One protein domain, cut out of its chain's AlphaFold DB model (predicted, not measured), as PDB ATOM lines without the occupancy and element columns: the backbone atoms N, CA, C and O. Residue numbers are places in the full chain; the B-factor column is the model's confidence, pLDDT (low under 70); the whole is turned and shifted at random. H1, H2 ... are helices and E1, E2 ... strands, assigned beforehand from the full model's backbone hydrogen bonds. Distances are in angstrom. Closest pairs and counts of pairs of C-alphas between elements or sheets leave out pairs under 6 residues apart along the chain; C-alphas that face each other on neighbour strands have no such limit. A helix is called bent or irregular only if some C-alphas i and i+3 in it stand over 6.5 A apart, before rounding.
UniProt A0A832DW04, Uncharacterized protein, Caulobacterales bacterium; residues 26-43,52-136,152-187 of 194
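AT A GLANCE: This is residues 26 to 43, 52 to 136 and 152 to 187 of the 194 residues of an uncharacterized protein of Caulobacterales bacterium (UniProt A0A832DW04). Two long bent strands, E1 and E2, run antiparallel through the middle, with E8 beside E1 and with E6 and E7 beside different parts of E2. A small sheet, E3 with E5, lies near one end of E2, and the first turns of helix H1 pack on E5 and E6. The 139 printed residues hold, in order, E1 to E8 and H1; the five-strand sheet is branched and mixed, E3 and E5 are antiparallel, and the class is mixed, with under half of the residues in named elements. The whole is compact, radius of gyration of the C-alphas 15.1 A, spanning 47 by 34 by 27 A.

IN THESE COORDINATES: E1, residues 27 to 39, starts at C-alpha (-18.740, -16.520, 1.738) and measures 34.7 A; E2, 54 to 65, measures 31.6 A. Then come E3, 73 to 76, E4, 80 to 82, E5, 107 to 110, E6, 114 to 117, E7, 125 to 130, and E8, 152 to 156. H1, 170 to 186, measures 24.0 A and ends at C-alpha (5.238, 3.136, 19.864).

HOW THE PARTS SIT: E1 bends by 57 degrees at residue 35, E2 by 56 degrees at 61; N 31 and O 62 are 2.8 A apart. E8 is parallel to E1, N 30 to O 153 2.8 A. On the other side of E2 from E1 are antiparallel E6, N 65 to O 114 2.9 A, and E7, N 56 to O 128 2.9 A. E3 and E5 have N 75 to O 108 at 2.9 A. E4 pairs with no named strand. H1 only grazes the branched sheet, with residues 170 to 173; its closest C-alphas to E5 are Phe 172 and Ala 108, 5.5 A. In H1 every O i to N i+4 pair is within hydrogen-bond range.

THE WHOLE: The farthest C-alphas, Trp 41 and Asn 69, are 48.3 A apart. Residues 44 to 51 and 137 to 151 are not printed, with C-alpha gaps of 10.6 A and 27.5 A. The links E4 to E5 and E8 to H1 are long. Mean pLDDT of the printed part is 73.6; 49 residues are under 70, among them 90 to 100 and 158 to 168.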
ATOM      1  N   ASN A  26     -22.398 -18.461   2.667       74.88
ATOM      2  CA  ASN A  26     -21.591 -18.065   3.831       74.88
ATOM      3  C   ASN A  26     -20.205 -17.501   3.447       74.88
ATOM      4  O   ASN A  26     -19.269 -17.588   4.237       74.88
ATOM      5  N   LEU A  27     -20.036 -16.995   2.222       84.12
ATOM      6  CA  LEU A  27     -18.740 -16.520   1.738       84.12
ATOM      7  C   LEU A  27     -18.324 -15.183   2.374       84.12
ATOM      8  O   LEU A  27     -19.045 -14.192   2.269       84.12
ATOM      9  N   VAL A  28     -17.110 -15.136   2.924       88.56
ATOM     10  CA  VAL A  28     -16.411 -13.907   3.316       88.56
ATOM     11  C   VAL A  28     -15.382 -13.549   2.248       88.56
ATOM     12  O   VAL A  28     -14.543 -14.371   1.884       88.56
ATOM     13  N   LYS A  29     -15.411 -12.315   1.747       88.69
ATOM     14  CA  LYS A  29     -14.427 -11.812   0.777       88.69
ATOM     15  C   LYS A  29     -13.420 -10.919   1.488       88.69
ATOM     16  O   LYS A  29     -13.801  -9.927   2.103       88.69
ATOM     17  N   VAL A  30     -12.140 -11.246   1.373       89.62
ATOM     18  CA  VAL A  30     -11.033 -10.434   1.882       89.62
ATOM     19  C   VAL A  30     -10.294  -9.854   0.689       89.62
ATOM     20  O   VAL A  30      -9.636 -10.573  -0.062       89.62
ATOM     21  N   SER A  31     -10.411  -8.547   0.510       88.06
ATOM     22  CA  SER A  31      -9.782  -7.830  -0.591       88.06
ATOM     23  C   SER A  31      -8.425  -7.280  -0.169       88.06
ATOM     24  O   SER A  31      -8.303  -6.681   0.900       88.06
ATOM     25  N   TYR A  32      -7.416  -7.428  -1.021       86.81
ATOM     26  CA  TYR A  32      -6.057  -6.950  -0.765       86.81
ATOM     27  C   TYR A  32      -5.429  -6.355  -2.023       86.81
ATOM     28  O   TYR A  32      -5.878  -6.607  -3.135       86.81
ATOM     29  N   GLN A  33      -4.372  -5.575  -1.848       83.88
ATOM     30  CA  GLN A  33      -3.579  -5.009  -2.934       83.88
ATOM     31  C   GLN A  33      -2.105  -5.293  -2.661       83.88
ATOM     32  O   GLN A  33      -1.626  -4.999  -1.571       83.88
ATOM     33  N   GLN A  34      -1.378  -5.833  -3.637       82.06
ATOM     34  CA  GLN A  34       0.082  -5.900  -3.552       82.06
ATOM     35  C   GLN A  34       0.656  -4.530  -3.919       82.06
ATOM     36  O   GLN A  34       0.325  -3.982  -4.971       82.06
ATOM     37  N   LEU A  35       1.475  -3.959  -3.038       76.81
ATOM     38  CA  LEU A  35       2.124  -2.665  -3.266       76.81
ATOM     39  C   LEU A  35       3.483  -2.822  -3.944       76.81
ATOM     40  O   LEU A  35       3.928  -1.925  -4.653       76.81
ATOM     41  N   GLY A  36       4.122  -3.969  -3.746       74.50
ATOM     42  CA  GLY A  36       5.411  -4.290  -4.332       74.50
ATOM     43  C   GLY A  36       6.153  -5.328  -3.508       74.50
ATOM     44  O   GLY A  36       5.616  -5.886  -2.546       74.50
ATOM     45  N   ASN A  37       7.402  -5.555  -3.901       74.31
ATOM     46  CA  ASN A  37       8.320  -6.464  -3.233       74.31
ATOM     47  C   ASN A  37       9.511  -5.651  -2.713       74.31
ATOM     48  O   ASN A  37       9.989  -4.758  -3.410       74.31
ATOM     49  N   ALA A  38       9.998  -5.972  -1.519       66.69
ATOM     50  CA  ALA A  38      11.239  -5.442  -0.967       66.69
ATOM     51  C   ALA A  38      12.269  -6.580  -0.872       66.69
ATOM     52  O   ALA A  38      11.980  -7.633  -0.305       66.69
ATOM     53  N   GLN A  39      13.453  -6.372  -1.460       57.72
ATOM     54  CA  GLN A  39      14.589  -7.300  -1.386       57.72
ATOM     55  C   GLN A  39      15.630  -6.754  -0.401       57.72
ATOM     56  O   GLN A  39      15.830  -5.541  -0.305       57.72
ATOM     57  N   SER A  40      16.303  -7.647   0.317       51.16
ATOM     58  CA  SER A  40      17.249  -7.319   1.386       51.16
ATOM     59  C   SER A  40      18.523  -6.588   0.945       51.16
ATOM     60  O   SER A  40      19.092  -5.867   1.757       51.16
ATOM     61  N   TRP A  41      18.949  -6.658  -0.320       42.44
ATOM     62  CA  TRP A  41      20.142  -5.922  -0.780       42.44
ATOM     63  C   TRP A  41      19.941  -4.398  -0.879       42.44
ATOM     64  O   TRP A  41      20.916  -3.660  -0.973       42.44
ATOM     65  N   ASN A  42      18.697  -3.910  -0.783       46.03
ATOM     66  CA  ASN A  42      18.393  -2.487  -0.566       46.03
ATOM     67  C   ASN A  42      18.244  -2.123   0.926       46.03
ATOM     68  O   ASN A  42      17.881  -0.991   1.247       46.03
ATOM     69  N   LEU A  43      18.458  -3.080   1.835       48.34
ATOM     70  CA  LEU A  43      18.125  -2.977   3.261       48.34
ATOM     71  C   LEU A  43      19.246  -3.465   4.203       48.34
ATOM     72  O   LEU A  43      19.088  -3.381   5.419       48.34
ATOM     73  N   ASN A  52      18.075 -12.572   4.528       54.94
ATOM     74  CA  ASN A  52      17.766 -13.531   3.466       54.94
ATOM     75  C   ASN A  52      16.256 -13.569   3.204       54.94
ATOM     76  O   ASN A  52      15.481 -13.904   4.106       54.94
ATOM     77  N   GLY A  53      15.847 -13.253   1.972       60.66
ATOM     78  CA  GLY A  53      14.493 -13.500   1.469       60.66
ATOM     79  C   GLY A  53      13.762 -12.289   0.885       60.66
ATOM     80  O   GLY A  53      14.175 -11.134   1.015       60.66
ATOM     81  N   MET A  54      12.634 -12.590   0.246       74.38
ATOM     82  CA  MET A  54      11.741 -11.621  -0.383       74.38
ATOM     83  C   MET A  54      10.625 -11.201   0.563       74.38
ATOM     84  O   MET A  54       9.918 -12.042   1.116       74.38
ATOM     85  N   TRP A  55      10.406  -9.896   0.696       78.12
ATOM     86  CA  TRP A  55       9.300  -9.350   1.475       78.12
ATOM     87  C   TRP A  55       8.220  -8.833   0.540       78.12
ATOM     88  O   TRP A  55       8.424  -7.871  -0.200       78.12
ATOM     89  N   HIS A  56       7.049  -9.454   0.580       80.50
ATOM     90  CA  HIS A  56       5.896  -9.012  -0.196       80.50
ATOM     91  C   HIS A  56       5.064  -8.054   0.651       80.50
ATOM     92  O   HIS A  56       4.616  -8.420   1.741       80.50
ATOM     93  N   VAL A  57       4.865  -6.830   0.159       81.81
ATOM     94  CA  VAL A  57       4.102  -5.791   0.860       81.81
ATOM     95  C   VAL A  57       2.677  -5.769   0.330       81.81
ATOM     96  O   VAL A  57       2.442  -5.525  -0.858       81.81
ATOM     97  N   TYR A  58       1.718  -5.987   1.225       83.88
ATOM     98  CA  TYR A  58       0.299  -5.990   0.907       83.88
ATOM     99  C   TYR A  58      -0.450  -4.956   1.732       83.88
ATOM    100  O   TYR A  58      -0.138  -4.717   2.893       83.88
ATOM    101  N   MET A  59      -1.489  -4.385   1.140       84.12
ATOM    102  CA  MET A  59      -2.474  -3.555   1.811       84.12
ATOM    103  C   MET A  59      -3.783  -4.331   1.931       84.12
ATOM    104  O   MET A  59      -4.299  -4.837   0.929       84.12
ATOM    105  N   LEU A  60      -4.349  -4.401   3.137       86.44
ATOM    106  CA  LEU A  60      -5.727  -4.845   3.326       86.44
ATOM    107  C   LEU A  60      -6.651  -3.768   2.747       86.44
ATOM    108  O   LEU A  60      -6.506  -2.592   3.055       86.44
ATOM    109  N   ARG A  61      -7.585  -4.149   1.876       85.00
ATOM    110  CA  ARG A  61      -8.518  -3.217   1.215       85.00
ATOM    111  C   ARG A  61      -9.944  -3.364   1.718       85.00
ATOM    112  O   ARG A  61     -10.727  -2.425   1.607       85.00
ATOM    113  N   GLY A  62     -10.289  -4.521   2.270       84.94
ATOM    114  CA  GLY A  62     -11.580  -4.720   2.905       84.94
ATOM    115  C   GLY A  62     -11.847  -6.159   3.305       84.94
ATOM    116  O   GLY A  62     -11.218  -7.084   2.789       84.94
ATOM    117  N   VAL A  63     -12.808  -6.330   4.206       88.38
ATOM    118  CA  VAL A  63     -13.369  -7.628   4.585       88.38
ATOM    119  C   VAL A  63     -14.884  -7.516   4.490       88.38
ATOM    120  O   VAL A  63     -15.474  -6.593   5.048       88.38
ATOM    121  N   VAL A  64     -15.511  -8.424   3.749       86.94
ATOM    122  CA  VAL A  64     -16.943  -8.388   3.445       86.94
ATOM    123  C   VAL A  64     -17.575  -9.706   3.824       86.94
ATOM    124  O   VAL A  64     -17.169 -10.750   3.322       86.94
ATOM    125  N   ASN A  65     -18.587  -9.636   4.676       86.62
ATOM    126  CA  ASN A  65     -19.354 -10.772   5.156       86.62
ATOM    127  C   ASN A  65     -20.842 -10.561   4.836       86.62
ATOM    128  O   ASN A  65     -21.685 -10.478   5.726       86.62
ATOM    129  N   ASP A  66     -21.165 -10.400   3.554       78.31
ATOM    130  CA  ASP A  66     -22.493 -10.005   3.066       78.31
ATOM    131  C   ASP A  66     -23.349 -11.170   2.534       78.31
ATOM    132  O   ASP A  66     -24.502 -10.968   2.140       78.31
ATOM    133  N   GLY A  67     -22.824 -12.401   2.581       75.62
ATOM    134  CA  GLY A  67     -23.496 -13.611   2.099       75.62
ATOM    135  C   GLY A  67     -24.902 -13.803   2.675       75.62
ATOM    136  O   GLY A  67     -25.190 -13.384   3.796       75.62
ATOM    137  N   GLU A  68     -25.810 -14.419   1.907       78.50
ATOM    138  CA  GLU A  68     -27.228 -14.625   2.263       78.50
ATOM    139  C   GLU A  68     -27.406 -15.166   3.693       78.50
ATOM    140  O   GLU A  68     -28.204 -14.609   4.446       78.50
ATOM    141  N   ASN A  69     -26.568 -16.132   4.083       80.69
ATOM    142  CA  ASN A  69     -26.556 -16.815   5.377       80.69
ATOM    143  C   ASN A  69     -25.302 -16.489   6.216       80.69
ATOM    144  O   ASN A  69     -24.881 -17.299   7.044       80.69
ATOM    145  N   ALA A  70     -24.701 -15.313   5.996       81.69
ATOM    146  CA  ALA A  70     -23.504 -14.846   6.692       81.69
ATOM    147  C   ALA A  70     -23.553 -15.132   8.204       81.69
ATOM    148  O   ALA A  70     -24.523 -14.811   8.892       81.69
ATOM    149  N   LYS A  71     -22.479 -15.729   8.718       86.62
ATOM    150  CA  LYS A  71     -22.271 -15.989  10.147       86.62
ATOM    151  C   LYS A  71     -21.195 -15.051  10.680       86.62
ATOM    152  O   LYS A  71     -20.407 -14.551   9.880       86.62
ATOM    153  N   PRO A  72     -21.123 -14.809  12.000       88.38
ATOM    154  CA  PRO A  72     -20.025 -14.045  12.570       88.38
ATOM    155  C   PRO A  72     -18.684 -14.634  12.134       88.38
ATOM    156  O   PRO A  72     -18.479 -15.846  12.206       88.38
ATOM    157  N   PHE A  73     -17.788 -13.772  11.672       90.06
ATOM    158  CA  PHE A  73     -16.464 -14.155  11.206       90.06
ATOM    159  C   PHE A  73     -15.416 -13.369  11.985       90.06
ATOM    160  O   PHE A  73     -15.638 -12.215  12.332       90.06
ATOM    161  N   THR A  74     -14.268 -13.977  12.271       91.62
ATOM    162  CA  THR A  74     -13.112 -13.248  12.805       91.62
ATOM    163  C   THR A  74     -12.006 -13.309  11.775       91.62
ATOM    164  O   THR A  74     -11.445 -14.375  11.519       91.62
ATOM    165  N   PHE A  75     -11.708 -12.157  11.181       91.44
ATOM    166  CA  PHE A  75     -10.536 -12.017  10.340       91.44
ATOM    167  C   PHE A  75      -9.298 -12.164  11.218       91.44
ATOM    168  O   PHE A  75      -9.154 -11.440  12.202       91.44
ATOM    169  N   ASP A  76      -8.431 -13.105  10.864       92.25
ATOM    170  CA  ASP A  76      -7.187 -13.396  11.560       92.25
ATOM    171  C   ASP A  76      -6.042 -13.287  10.560       92.25
ATOM    172  O   ASP A  76      -5.924 -14.094   9.634       92.25
ATOM    173  N   LEU A  77      -5.199 -12.272  10.738       89.81
ATOM    174  CA  LEU A  77      -4.102 -12.017   9.817       89.81
ATOM    175  C   LEU A  77      -3.110 -13.189   9.776       89.81
ATOM    176  O   LEU A  77      -2.558 -13.476   8.718       89.81
ATOM    177  N   SER A  78      -2.948 -13.935  10.872       88.62
ATOM    178  CA  SER A  78      -2.052 -15.099  10.919       88.62
ATOM    179  C   SER A  78      -2.494 -16.259  10.011       88.62
ATOM    180  O   SER A  78      -1.691 -17.134   9.681       88.62
ATOM    181  N   LYS A  79      -3.760 -16.266   9.566       91.50
ATOM    182  CA  LYS A  79      -4.286 -17.236   8.592       91.50
ATOM    183  C   LYS A  79      -4.008 -16.831   7.141       91.50
ATOM    184  O   LYS A  79      -4.205 -17.656   6.249       91.50
ATOM    185  N   VAL A  80      -3.564 -15.599   6.885       90.56
ATOM    186  CA  VAL A  80      -3.187 -15.136   5.544       90.56
ATOM    187  C   VAL A  80      -1.811 -15.697   5.184       90.56
ATOM    188  O   VAL A  80      -0.884 -15.669   5.989       90.56
ATOM    189  N   ALA A  81      -1.672 -16.224   3.971       88.69
ATOM    190  CA  ALA A  81      -0.415 -16.796   3.496       88.69
ATOM    191  C   ALA A  81      -0.244 -16.603   1.988       88.69
ATOM    192  O   ALA A  81      -1.229 -16.522   1.246       88.69
ATOM    193  N   LEU A  82       0.999 -16.602   1.511       85.12
ATOM    194  CA  LEU A  82       1.263 -16.827   0.087       85.12
ATOM    195  C   LEU A  82       0.781 -18.234  -0.309       85.12
ATOM    196  O   LEU A  82       0.675 -19.131   0.528       85.12
ATOM    197  N   LYS A  83       0.524 -18.459  -1.603       78.69
ATOM    198  CA  LYS A  83       0.141 -19.787  -2.129       78.69
ATOM    199  C   LYS A  83       1.129 -20.909  -1.795       78.69
ATOM    200  O   LYS A  83       0.713 -22.056  -1.679       78.69
ATOM    201  N   ASN A  84       2.412 -20.587  -1.666       76.12
ATOM    202  CA  ASN A  84       3.468 -21.530  -1.286       76.12
ATOM    203  C   ASN A  84       3.469 -21.860   0.227       76.12
ATOM    204  O   ASN A  84       4.253 -22.692   0.668       76.12
ATOM    205  N   GLY A  85       2.598 -21.226   1.022       77.62
ATOM    206  CA  GLY A  85       2.481 -21.431   2.462       77.62
ATOM    207  C   GLY A  85       3.271 -20.452   3.334       77.62
ATOM    208  O   GLY A  85       3.097 -20.520   4.555       77.62
ATOM    209  N   SER A  86       4.067 -19.541   2.750       80.38
ATOM    210  CA  SER A  86       4.800 -18.501   3.487       80.38
ATOM    211  C   SER A  86       3.864 -17.637   4.325       80.38
ATOM    212  O   SER A  86       2.739 -17.330   3.918       80.38
ATOM    213  N   VAL A  87       4.337 -17.253   5.507       71.56
ATOM    214  CA  VAL A  87       3.500 -16.718   6.583       71.56
ATOM    215  C   VAL A  87       3.695 -15.223   6.791       71.56
ATOM    216  O   VAL A  87       4.766 -14.670   6.540       71.56
ATOM    217  N   VAL A  88       2.646 -14.572   7.296       77.56
ATOM    218  CA  VAL A  88       2.720 -13.169   7.704       77.56
ATOM    219  C   VAL A  88       3.794 -12.978   8.763       77.56
ATOM    220  O   VAL A  88       3.917 -13.737   9.722       77.56
ATOM    221  N   THR A  89       4.526 -11.894   8.596       70.19
ATOM    222  CA  THR A  89       5.495 -11.376   9.546       70.19
ATOM    223  C   THR A  89       5.161  -9.912   9.770       70.19
ATOM    224  O   THR A  89       4.807  -9.188   8.846       70.19
ATOM    225  N   SER A  90       5.199  -9.470  11.023       61.06
ATOM    226  CA  SER A  90       4.978  -8.062  11.363       61.06
ATOM    227  C   SER A  90       6.268  -7.258  11.440       61.06
ATOM    228  O   SER A  90       6.212  -6.036  11.521       61.06
ATOM    229  N   ALA A  91       7.420  -7.929  11.408       56.75
ATOM    230  CA  ALA A  91       8.734  -7.306  11.414       56.75
ATOM    231  C   ALA A  91       9.306  -7.364   9.994       56.75
ATOM    232  O   ALA A  91      10.158  -8.192   9.692       56.75
ATOM    233  N   GLY A  92       8.771  -6.528   9.101       54.50
ATOM    234  CA  GLY A  92       9.420  -6.260   7.819       54.50
ATOM    235  C   GLY A  92      10.713  -5.467   8.017       54.50
ATOM    236  O   GLY A  92      10.805  -4.710   8.988       54.50
ATOM    237  N   PRO A  93      11.700  -5.588   7.113       51.19
ATOM    238  CA  PRO A  93      12.850  -4.696   7.103       51.19
ATOM    239  C   PRO A  93      12.330  -3.265   6.996       51.19
ATOM    240  O   PRO A  93      11.372  -3.023   6.262       51.19
ATOM    241  N   MET A  94      12.903  -2.362   7.796       49.44
ATOM    242  CA  MET A  94      12.366  -1.032   8.096       49.44
ATOM    243  C   MET A  94      11.756  -0.369   6.853       49.44
ATOM    244  O   MET A  94      12.456   0.189   6.011       49.44
ATOM    245  N   LEU A  95      10.429  -0.436   6.724       52.84
ATOM    246  CA  LEU A  95       9.709   0.238   5.653       52.84
ATOM    247  C   LEU A  95       9.627   1.716   6.044       52.84
ATOM    248  O   LEU A  95       8.609   2.189   6.548       52.84
ATOM    249  N   HIS A  96      10.741   2.434   5.885       42.66
ATOM    250  CA  HIS A  96      10.834   3.876   6.082       42.66
ATOM    251  C   HIS A  96       9.885   4.557   5.084       42.66
ATOM    252  O   HIS A  96      10.248   4.825   3.944       42.66
ATOM    253  N   GLY A  97       8.632   4.765   5.492       44.88
ATOM    254  CA  GLY A  97       7.570   5.319   4.648       44.88
ATOM    255  C   GLY A  97       6.307   4.465   4.532       44.88
ATOM    256  O   GLY A  97       5.394   4.870   3.822       44.88
ATOM    257  N   ALA A  98       6.213   3.318   5.212       49.72
ATOM    258  CA  ALA A  98       4.984   2.533   5.272       49.72
ATOM    259  C   ALA A  98       3.971   3.128   6.278       49.72
ATOM    260  O   ALA A  98       4.211   3.042   7.484       49.72
ATOM    261  N   PRO A  99       2.823   3.689   5.845       54.94
ATOM    262  CA  PRO A  99       1.750   4.056   6.769       54.94
ATOM    263  C   PRO A  99       1.064   2.801   7.340       54.94
ATOM    264  O   PRO A  99       0.428   2.070   6.599       54.94
ATOM    265  N   PHE A 100       1.210   2.581   8.648       69.44
ATOM    266  CA  PHE A 100       0.487   1.638   9.529       69.44
ATOM    267  C   PHE A 100       0.566   0.137   9.166       69.44
ATOM    268  O   PHE A 100      -0.179  -0.410   8.350       69.44
ATOM    269  N   MET A 101       1.479  -0.558   9.854       76.25
ATOM    270  CA  MET A 101       1.663  -2.009   9.784       76.25
ATOM    271  C   MET A 101       0.735  -2.739  10.762       76.25
ATOM    272  O   MET A 101       0.738  -2.458  11.959       76.25
ATOM    273  N   LEU A 102      -0.021  -3.719  10.271       79.75
ATOM    274  CA  LEU A 102      -0.777  -4.641  11.107       79.75
ATOM    275  C   LEU A 102       0.170  -5.609  11.829       79.75
ATOM    276  O   LEU A 102       1.051  -6.198  11.193       79.75
ATOM    277  N   PRO A 103      -0.027  -5.840  13.138       78.19
ATOM    278  CA  PRO A 103       0.737  -6.841  13.866       78.19
ATOM    279  C   PRO A 103       0.330  -8.257  13.425       78.19
ATOM    280  O   PRO A 103      -0.817  -8.492  13.051       78.19
ATOM    281  N   ALA A 104       1.243  -9.231  13.504       78.50
ATOM    282  CA  ALA A 104       1.022 -10.583  12.972       78.50
ATOM    283  C   ALA A 104      -0.143 -11.321  13.658       78.50
ATOM    284  O   ALA A 104      -0.751 -12.215  13.075       78.50
ATOM    285  N   ASN A 105      -0.479 -10.925  14.888       81.69
ATOM    286  CA  ASN A 105      -1.597 -11.439  15.672       81.69
ATOM    287  C   ASN A 105      -2.881 -10.598  15.535       81.69
ATOM    288  O   ASN A 105      -3.779 -10.750  16.364       81.69
ATOM    289  N   PHE A 106      -2.976  -9.707  14.542       86.62
ATOM    290  CA  PHE A 106      -4.174  -8.904  14.320       86.62
ATOM    291  C   PHE A 106      -5.394  -9.801  14.104       86.62
ATOM    292  O   PHE A 106      -5.429 -10.631  13.190       86.62
ATOM    293  N   LYS A 107      -6.408  -9.590  14.945       90.19
ATOM    294  CA  LYS A 107      -7.708 -10.244  14.850       90.19
ATOM    295  C   LYS A 107      -8.802  -9.211  15.003       90.19
ATOM    296  O   LYS A 107      -8.748  -8.387  15.915       90.19
ATOM    297  N   ALA A 108      -9.805  -9.288  14.145       88.81
ATOM    298  CA  ALA A 108     -10.962  -8.422  14.244       88.81
ATOM    299  C   ALA A 108     -12.223  -9.151  13.787       88.81
ATOM    300  O   ALA A 108     -12.241  -9.845  12.766       88.81
ATOM    301  N   SER A 109     -13.276  -9.013  14.583       89.56
ATOM    302  CA  SER A 109     -14.577  -9.594  14.282       89.56
ATOM    303  C   SER A 109     -15.284  -8.775  13.209       89.56
ATOM    304  O   SER A 109     -15.197  -7.553  13.195       89.56
ATOM    305  N   VAL A 110     -15.965  -9.479  12.312       87.19
ATOM    306  CA  VAL A 110     -16.794  -8.931  11.244       87.19
ATOM    307  C   VAL A 110     -18.190  -9.505  11.417       87.19
ATOM    308  O   VAL A 110     -18.404 -10.722  11.305       87.19
ATOM    309  N   ALA A 111     -19.144  -8.630  11.720       87.31
ATOM    310  CA  ALA A 111     -20.533  -9.022  11.904       87.31
ATOM    311  C   ALA A 111     -21.143  -9.622  10.614       87.31
ATOM    312  O   ALA A 111     -20.694  -9.324   9.502       87.31
ATOM    313  N   PRO A 112     -22.179 -10.473  10.730       86.69
ATOM    314  CA  PRO A 112     -23.000 -10.859   9.587       86.69
ATOM    315  C   PRO A 112     -23.551  -9.640   8.853       86.69
ATOM    316  O   PRO A 112     -23.964  -8.673   9.490       86.69
ATOM    317  N   LYS A 113     -23.627  -9.716   7.523       83.62
ATOM    318  CA  LYS A 113     -24.139  -8.643   6.652       83.62
ATOM    319  C   LYS A 113     -23.357  -7.332   6.740       83.62
ATOM    320  O   LYS A 113     -23.860  -6.299   6.306       83.62
ATOM    321  N   ALA A 114     -22.135  -7.379   7.261       83.75
ATOM    322  CA  ALA A 114     -21.286  -6.215   7.394       83.75
ATOM    323  C   ALA A 114     -20.158  -6.225   6.365       83.75
ATOM    324  O   ALA A 114     -19.716  -7.272   5.876       83.75
ATOM    325  N   ALA A 115     -19.677  -5.031   6.056       80.25
ATOM    326  CA  ALA A 115     -18.504  -4.839   5.237       80.25
ATOM    327  C   ALA A 115     -17.568  -3.833   5.891       80.25
ATOM    328  O   ALA A 115     -17.960  -3.006   6.710       80.25
ATOM    329  N   TYR A 116     -16.312  -3.887   5.491       80.38
ATOM    330  CA  TYR A 116     -15.354  -2.842   5.771       80.38
ATOM    331  C   TYR A 116     -14.514  -2.574   4.528       80.38
ATOM    332  O   TYR A 116     -14.111  -3.508   3.829       80.38
ATOM    333  N   THR A 117     -14.232  -1.298   4.273       75.00
ATOM    334  CA  THR A 117     -13.366  -0.841   3.189       75.00
ATOM    335  C   THR A 117     -12.307   0.111   3.721       75.00
ATOM    336  O   THR A 117     -12.591   1.034   4.482       75.00
ATOM    337  N   VAL A 118     -11.067  -0.103   3.284       71.69
ATOM    338  CA  VAL A 118      -9.961   0.830   3.497       71.69
ATOM    339  C   VAL A 118      -9.904   1.759   2.280       71.69
ATOM    340  O   VAL A 118      -9.717   1.266   1.159       71.69
ATOM    341  N   PRO A 119     -10.054   3.087   2.440       65.25
ATOM    342  CA  PRO A 119      -9.853   4.036   1.349       65.25
ATOM    343  C   PRO A 119      -8.490   3.869   0.666       65.25
ATOM    344  O   PRO A 119      -7.522   3.352   1.227       65.25
ATOM    345  N   TYR A 120      -8.386   4.246  -0.607       55.34
ATOM    346  CA  TYR A 120      -7.084   4.255  -1.278       55.34
ATOM    347  C   TYR A 120      -6.140   5.277  -0.630       55.34
ATOM    348  O   TYR A 120      -6.550   6.403  -0.369       55.34
ATOM    349  N   GLY A 121      -4.896   4.880  -0.349       54.28
ATOM    350  CA  GLY A 121      -3.900   5.739   0.304       54.28
ATOM    351  C   GLY A 121      -3.970   5.798   1.837       54.28
ATOM    352  O   GLY A 121      -3.020   6.272   2.449       54.28
ATOM    353  N   SER A 122      -5.023   5.274   2.475       56.94
ATOM    354  CA  SER A 122      -5.021   5.012   3.923       56.94
ATOM    355  C   SER A 122      -4.376   3.648   4.183       56.94
ATOM    356  O   SER A 122      -4.838   2.627   3.673       56.94
ATOM    357  N   GLY A 123      -3.244   3.650   4.884       57.75
ATOM    358  CA  GLY A 123      -2.311   2.530   4.932       57.75
ATOM    359  C   GLY A 123      -2.633   1.496   5.995       57.75
ATOM    360  O   GLY A 123      -2.279   1.671   7.137       57.75
ATOM    361  N   VAL A 124      -3.261   0.382   5.645       77.00
ATOM    362  CA  VAL A 124      -3.281  -0.779   6.544       77.00
ATOM    363  C   VAL A 124      -2.544  -1.898   5.844       77.00
ATOM    364  O   VAL A 124      -3.098  -2.558   4.962       77.00
ATOM    365  N   MET A 125      -1.270  -2.063   6.181       81.06
ATOM    366  CA  MET A 125      -0.380  -2.982   5.483       81.06
ATOM    367  C   MET A 125       0.020  -4.170   6.333       81.06
ATOM    368  O   MET A 125       0.049  -4.114   7.554       81.06
ATOM    369  N   PHE A 126       0.371  -5.255   5.668       83.06
ATOM    370  CA  PHE A 126       1.042  -6.395   6.262       83.06
ATOM    371  C   PHE A 126       2.099  -6.898   5.287       83.06
ATOM    372  O   PHE A 126       2.016  -6.666   4.077       83.06
ATOM    373  N   VAL A 127       3.104  -7.581   5.822       82.69
ATOM    374  CA  VAL A 127       4.195  -8.137   5.028       82.69
ATOM    375  C   VAL A 127       4.254  -9.644   5.197       82.69
ATOM    376  O   VAL A 127       3.917 -10.194   6.244       82.69
ATOM    377  N   ILE A 128       4.649 -10.325   4.131       82.75
ATOM    378  CA  ILE A 128       4.892 -11.765   4.146       82.75
ATOM    379  C   ILE A 128       6.323 -11.986   3.682       82.75
ATOM    380  O   ILE A 128       6.694 -11.529   2.599       82.75
ATOM    381  N   LYS A 129       7.116 -12.670   4.512       77.69
ATOM    382  CA  LYS A 129       8.468 -13.096   4.162       77.69
ATOM    383  C   LYS A 129       8.368 -14.423   3.435       77.69
ATOM    384  O   LYS A 129       7.818 -15.391   3.959       77.69
ATOM    385  N   GLU A 130       8.881 -14.445   2.220       75.12
ATOM    386  CA  GLU A 130       9.142 -15.662   1.476       75.12
ATOM    387  C   GLU A 130      10.603 -16.053   1.712       75.12
ATOM    388  O   GLU A 130      11.521 -15.335   1.309       75.12
ATOM    389  N   ASP A 131      10.808 -17.165   2.420       65.88
ATOM    390  CA  ASP A 131      12.139 -17.712   2.666       65.88
ATOM    391  C   ASP A 131      12.698 -18.312   1.369       65.88
ATOM    392  O   ASP A 131      12.074 -19.172   0.744       65.88
ATOM    393  N   GLY A 132      13.889 -17.860   0.972       59.47
ATOM    394  CA  GLY A 132      14.586 -18.314  -0.229       59.47
ATOM    395  C   GLY A 132      15.094 -17.162  -1.094       59.47
ATOM    396  O   GLY A 132      14.572 -16.051  -1.051       59.47
ATOM    397  N   ASP A 133      16.130 -17.441  -1.884       52.81
ATOM    398  CA  ASP A 133      16.720 -16.495  -2.832       52.81
ATOM    399  C   ASP A 133      15.854 -16.454  -4.102       52.81
ATOM    400  O   ASP A 133      16.119 -17.109  -5.115       52.81
ATOM    401  N   THR A 134      14.689 -15.814  -3.999       52.84
ATOM    402  CA  THR A 134      13.750 -15.706  -5.112       52.84
ATOM    403  C   THR A 134      13.976 -14.386  -5.835       52.84
ATOM    404  O   THR A 134      13.390 -13.353  -5.531       52.84
ATOM    405  N   ASP A 135      14.790 -14.456  -6.884       48.12
ATOM    406  CA  ASP A 135      15.107 -13.371  -7.827       48.12
ATOM    407  C   ASP A 135      13.894 -12.913  -8.679       48.12
ATOM    408  O   ASP A 135      14.005 -12.447  -9.814       48.12
ATOM    409  N   LYS A 136      12.669 -13.121  -8.180       51.84
ATOM    410  CA  LYS A 136      11.433 -13.006  -8.946       51.84
ATOM    411  C   LYS A 136      10.592 -11.836  -8.458       51.84
ATOM    412  O   LYS A 136      10.027 -11.831  -7.369       51.84
ATOM    413  N   VAL A 152     -13.859 -18.564   2.829       89.06
ATOM    414  CA  VAL A 152     -13.125 -17.293   2.665       89.06
ATOM    415  C   VAL A 152     -12.515 -17.217   1.273       89.06
ATOM    416  O   VAL A 152     -11.804 -18.126   0.846       89.06
ATOM    417  N   LEU A 153     -12.762 -16.112   0.573       88.56
ATOM    418  CA  LEU A 153     -12.177 -15.807  -0.726       88.56
ATOM    419  C   LEU A 153     -11.225 -14.618  -0.612       88.56
ATOM    420  O   LEU A 153     -11.640 -13.507  -0.285       88.56
ATOM    421  N   MET A 154      -9.958 -14.845  -0.952       89.75
ATOM    422  CA  MET A 154      -8.951 -13.791  -1.075       89.75
ATOM    423  C   MET A 154      -9.043 -13.156  -2.467       89.75
ATOM    424  O   MET A 154      -8.826 -13.829  -3.475       89.75
ATOM    425  N   VAL A 155      -9.342 -11.858  -2.532       87.38
ATOM    426  CA  VAL A 155      -9.554 -11.117  -3.782       87.38
ATOM    427  C   VAL A 155      -8.450 -10.076  -3.971       87.38
ATOM    428  O   VAL A 155      -8.407  -9.085  -3.239       87.38
ATOM    429  N   PRO A 156      -7.556 -10.246  -4.953       86.19
ATOM    430  CA  PRO A 156      -6.624  -9.188  -5.288       86.19
ATOM    431  C   PRO A 156      -7.316  -8.046  -6.028       86.19
ATOM    432  O   PRO A 156      -8.120  -8.269  -6.933       86.19
ATOM    433  N   LEU A 157      -6.963  -6.820  -5.668       81.25
ATOM    434  CA  LEU A 157      -7.444  -5.599  -6.290       81.25
ATOM    435  C   LEU A 157      -6.348  -4.924  -7.107       81.25
ATOM    436  O   LEU A 157      -5.175  -4.924  -6.728       81.25
ATOM    437  N   ASP A 158      -6.762  -4.292  -8.207       69.81
ATOM    438  CA  ASP A 158      -5.917  -3.322  -8.897       69.81
ATOM    439  C   ASP A 158      -5.617  -2.150  -7.956       69.81
ATOM    440  O   ASP A 158      -6.438  -1.748  -7.127       69.81
ATOM    441  N   SER A 159      -4.444  -1.565  -8.147       60.59
ATOM    442  CA  SER A 159      -3.885  -0.447  -7.407       60.59
ATOM    443  C   SER A 159      -4.747   0.807  -7.330       60.59
ATOM    444  O   SER A 159      -4.402   1.722  -6.610       60.59
ATOM    445  N   LYS A 160      -5.857   0.898  -8.060       58.78
ATOM    446  CA  LYS A 160      -6.777   2.048  -8.019       58.78
ATOM    447  C   LYS A 160      -8.200   1.655  -7.636       58.78
ATOM    448  O   LYS A 160      -9.083   2.510  -7.578       58.78
ATOM    449  N   ALA A 161      -8.449   0.369  -7.388       59.12
ATOM    450  CA  ALA A 161      -9.777  -0.119  -7.076       59.12
ATOM    451  C   ALA A 161     -10.123   0.197  -5.615       59.12
ATOM    452  O   ALA A 161      -9.508  -0.297  -4.664       59.12
ATOM    453  N   THR A 162     -11.148   1.028  -5.439       57.75
ATOM    454  CA  THR A 162     -11.849   1.136  -4.159       57.75
ATOM    455  C   THR A 162     -13.026   0.170  -4.211       57.75
ATOM    456  O   THR A 162     -13.872   0.305  -5.099       57.75
ATOM    457  N   PRO A 163     -13.076  -0.835  -3.327       57.38
ATOM    458  CA  PRO A 163     -14.206  -1.741  -3.296       57.38
ATOM    459  C   PRO A 163     -15.502  -0.987  -2.960       57.38
ATOM    460  O   PRO A 163     -15.539  -0.222  -1.997       57.38
ATOM    461  N   ALA A 164     -16.564  -1.207  -3.736       54.38
ATOM    462  CA  ALA A 164     -17.893  -0.690  -3.426       54.38
ATOM    463  C   ALA A 164     -18.615  -1.696  -2.523       54.38
ATOM    464  O   ALA A 164     -19.132  -2.697  -3.013       54.38
ATOM    465  N   PHE A 165     -18.629  -1.449  -1.213       56.09
ATOM    466  CA  PHE A 165     -19.361  -2.276  -0.250       56.09
ATOM    467  C   PHE A 165     -20.262  -1.420   0.652       56.09
ATOM    468  O   PHE A 165     -20.077  -0.208   0.746       56.09
ATOM    469  N   GLY A 166     -21.277  -2.065   1.242       58.91
ATOM    470  CA  GLY A 166     -22.333  -1.449   2.056       58.91
ATOM    471  C   GLY A 166     -21.908  -1.067   3.482       58.91
ATOM    472  O   GLY A 166     -20.785  -0.631   3.704       58.91
ATOM    473  N   GLN A 167     -22.837  -1.188   4.441       64.88
ATOM    474  CA  GLN A 167     -22.694  -0.703   5.825       64.88
ATOM    475  C   GLN A 167     -21.378  -1.119   6.496       64.88
ATOM    476  O   GLN A 167     -20.954  -2.272   6.390       64.88
ATOM    477  N   ILE A 168     -20.772  -0.164   7.209       66.88
ATOM    478  CA  ILE A 168     -19.447  -0.324   7.800       66.88
ATOM    479  C   ILE A 168     -19.539  -0.940   9.200       66.88
ATOM    480  O   ILE A 168     -20.239  -0.410  10.064       66.88
ATOM    481  N   ASP A 169     -18.792  -2.019   9.445       78.19
ATOM    482  CA  ASP A 169     -18.614  -2.558  10.798       78.19
ATOM    483  C   ASP A 169     -17.728  -1.627  11.640       78.19
ATOM    484  O   ASP A 169     -16.499  -1.597  11.509       78.19
ATOM    485  N   GLN A 170     -18.362  -0.865  12.531       78.12
ATOM    486  CA  GLN A 170     -17.671   0.088  13.393       78.12
ATOM    487  C   GLN A 170     -16.705  -0.594  14.376       78.12
ATOM    488  O   GLN A 170     -15.703   0.004  14.764       78.12
ATOM    489  N   SER A 171     -16.966  -1.843  14.776       81.44
ATOM    490  CA  SER A 171     -16.108  -2.559  15.729       81.44
ATOM    491  C   SER A 171     -14.774  -2.958  15.096       81.44
ATOM    492  O   SER A 171     -13.712  -2.719  15.676       81.44
ATOM    493  N   PHE A 172     -14.824  -3.459  13.860       82.00
ATOM    494  CA  PHE A 172     -13.650  -3.759  13.047       82.00
ATOM    495  C   PHE A 172     -12.829  -2.495  12.766       82.00
ATOM    496  O   PHE A 172     -11.611  -2.482  12.950       82.00
ATOM    497  N   LEU A 173     -13.510  -1.410  12.385       78.75
ATOM    498  CA  LEU A 173     -12.913  -0.089  12.190       78.75
ATOM    499  C   LEU A 173     -12.156   0.402  13.426       78.75
ATOM    500  O   LEU A 173     -11.017   0.852  13.326       78.75
ATOM    501  N   ASN A 174     -12.786   0.311  14.595       83.38
ATOM    502  CA  ASN A 174     -12.190   0.764  15.845       83.38
ATOM    503  C   ASN A 174     -10.955  -0.067  16.206       83.38
ATOM    504  O   ASN A 174      -9.950   0.496  16.639       83.38
ATOM    505  N   ALA A 175     -11.001  -1.386  15.989       82.00
ATOM    506  CA  ALA A 175      -9.843  -2.250  16.187       82.00
ATOM    507  C   ALA A 175      -8.687  -1.843  15.263       82.00
ATOM    508  O   ALA A 175      -7.561  -1.691  15.729       82.00
ATOM    509  N   LEU A 176      -8.966  -1.587  13.982       77.19
ATOM    510  CA  LEU A 176      -7.960  -1.110  13.034       77.19
ATOM    511  C   LEU A 176      -7.349   0.233  13.435       77.19
ATOM    512  O   LEU A 176      -6.127   0.339  13.526       77.19
ATOM    513  N   HIS A 177      -8.177   1.237  13.730       77.50
ATOM    514  CA  HIS A 177      -7.694   2.556  14.146       77.50
ATOM    515  C   HIS A 177      -6.905   2.493  15.463       77.50
ATOM    516  O   HIS A 177      -5.908   3.191  15.624       77.50
ATOM    517  N   SER A 178      -7.296   1.627  16.402       77.00
ATOM    518  CA  SER A 178      -6.545   1.427  17.645       77.00
ATOM    519  C   SER A 178      -5.143   0.871  17.391       77.00
ATOM    520  O   SER A 178      -4.196   1.264  18.073       77.00
ATOM    521  N   GLN A 179      -4.993  -0.046  16.431       73.31
ATOM    522  CA  GLN A 179      -3.682  -0.595  16.073       73.31
ATOM    523  C   GLN A 179      -2.829   0.427  15.322       73.31
ATOM    524  O   GLN A 179      -1.641   0.552  15.614       73.31
ATOM    525  N   GLN A 180      -3.448   1.222  14.447       65.75
ATOM    526  CA  GLN A 180      -2.806   2.379  13.827       65.75
ATOM    527  C   GLN A 180      -2.236   3.332  14.892       65.75
ATOM    528  O   GLN A 180      -1.040   3.613  14.881       65.75
ATOM    529  N   ASN A 181      -3.054   3.744  15.864       64.75
ATOM    530  CA  ASN A 181      -2.620   4.639  16.939       64.75
ATOM    531  C   ASN A 181      -1.514   4.016  17.801       64.75
ATOM    532  O   ASN A 181      -0.612   4.713  18.259       64.75
ATOM    533  N   THR A 182      -1.568   2.705  18.051       66.25
ATOM    534  CA  THR A 182      -0.528   2.018  18.831       66.25
ATOM    535  C   THR A 182       0.806   2.054  18.094       66.25
ATOM    536  O   THR A 182       1.817   2.394  18.701       66.25
ATOM    537  N   TYR A 183       0.818   1.772  16.789       62.00
ATOM    538  CA  TYR A 183       2.027   1.862  15.971       62.00
ATOM    539  C   TYR A 183       2.585   3.292  15.934       62.00
ATOM    540  O   TYR A 183       3.768   3.483  16.196       62.00
ATOM    541  N   GLU A 184       1.741   4.303  15.694       59.78
ATOM    542  CA  GLU A 184       2.160   5.716  15.670       59.78
ATOM    543  C   GLU A 184       2.814   6.161  16.988       59.78
ATOM    544  O   GLU A 184       3.811   6.876  16.971       59.78
ATOM    545  N   ASN A 185       2.289   5.707  18.131       60.03
ATOM    546  CA  ASN A 185       2.789   6.104  19.450       60.03
ATOM    547  C   ASN A 185       3.974   5.264  19.954       60.03
ATOM    548  O   ASN A 185       4.707   5.710  20.833       60.03
ATOM    549  N   THR A 186       4.146   4.041  19.449       60.22
ATOM    550  CA  THR A 186       5.238   3.136  19.864       60.22
ATOM    551  C   THR A 186       6.425   3.167  18.910       60.22
ATOM    552  O   THR A 186       7.515   2.729  19.278       60.22
ATOM    553  N   TYR A 187       6.249   3.717  17.705       55.22
ATOM    554  CA  TYR A 187       7.336   3.919  16.764       55.22
ATOM    555  C   TYR A 187       8.281   5.013  17.273       55.22
ATOM    556  O   TYR A 187       8.041   6.210  17.115       55.22
TER     557      TYR A 187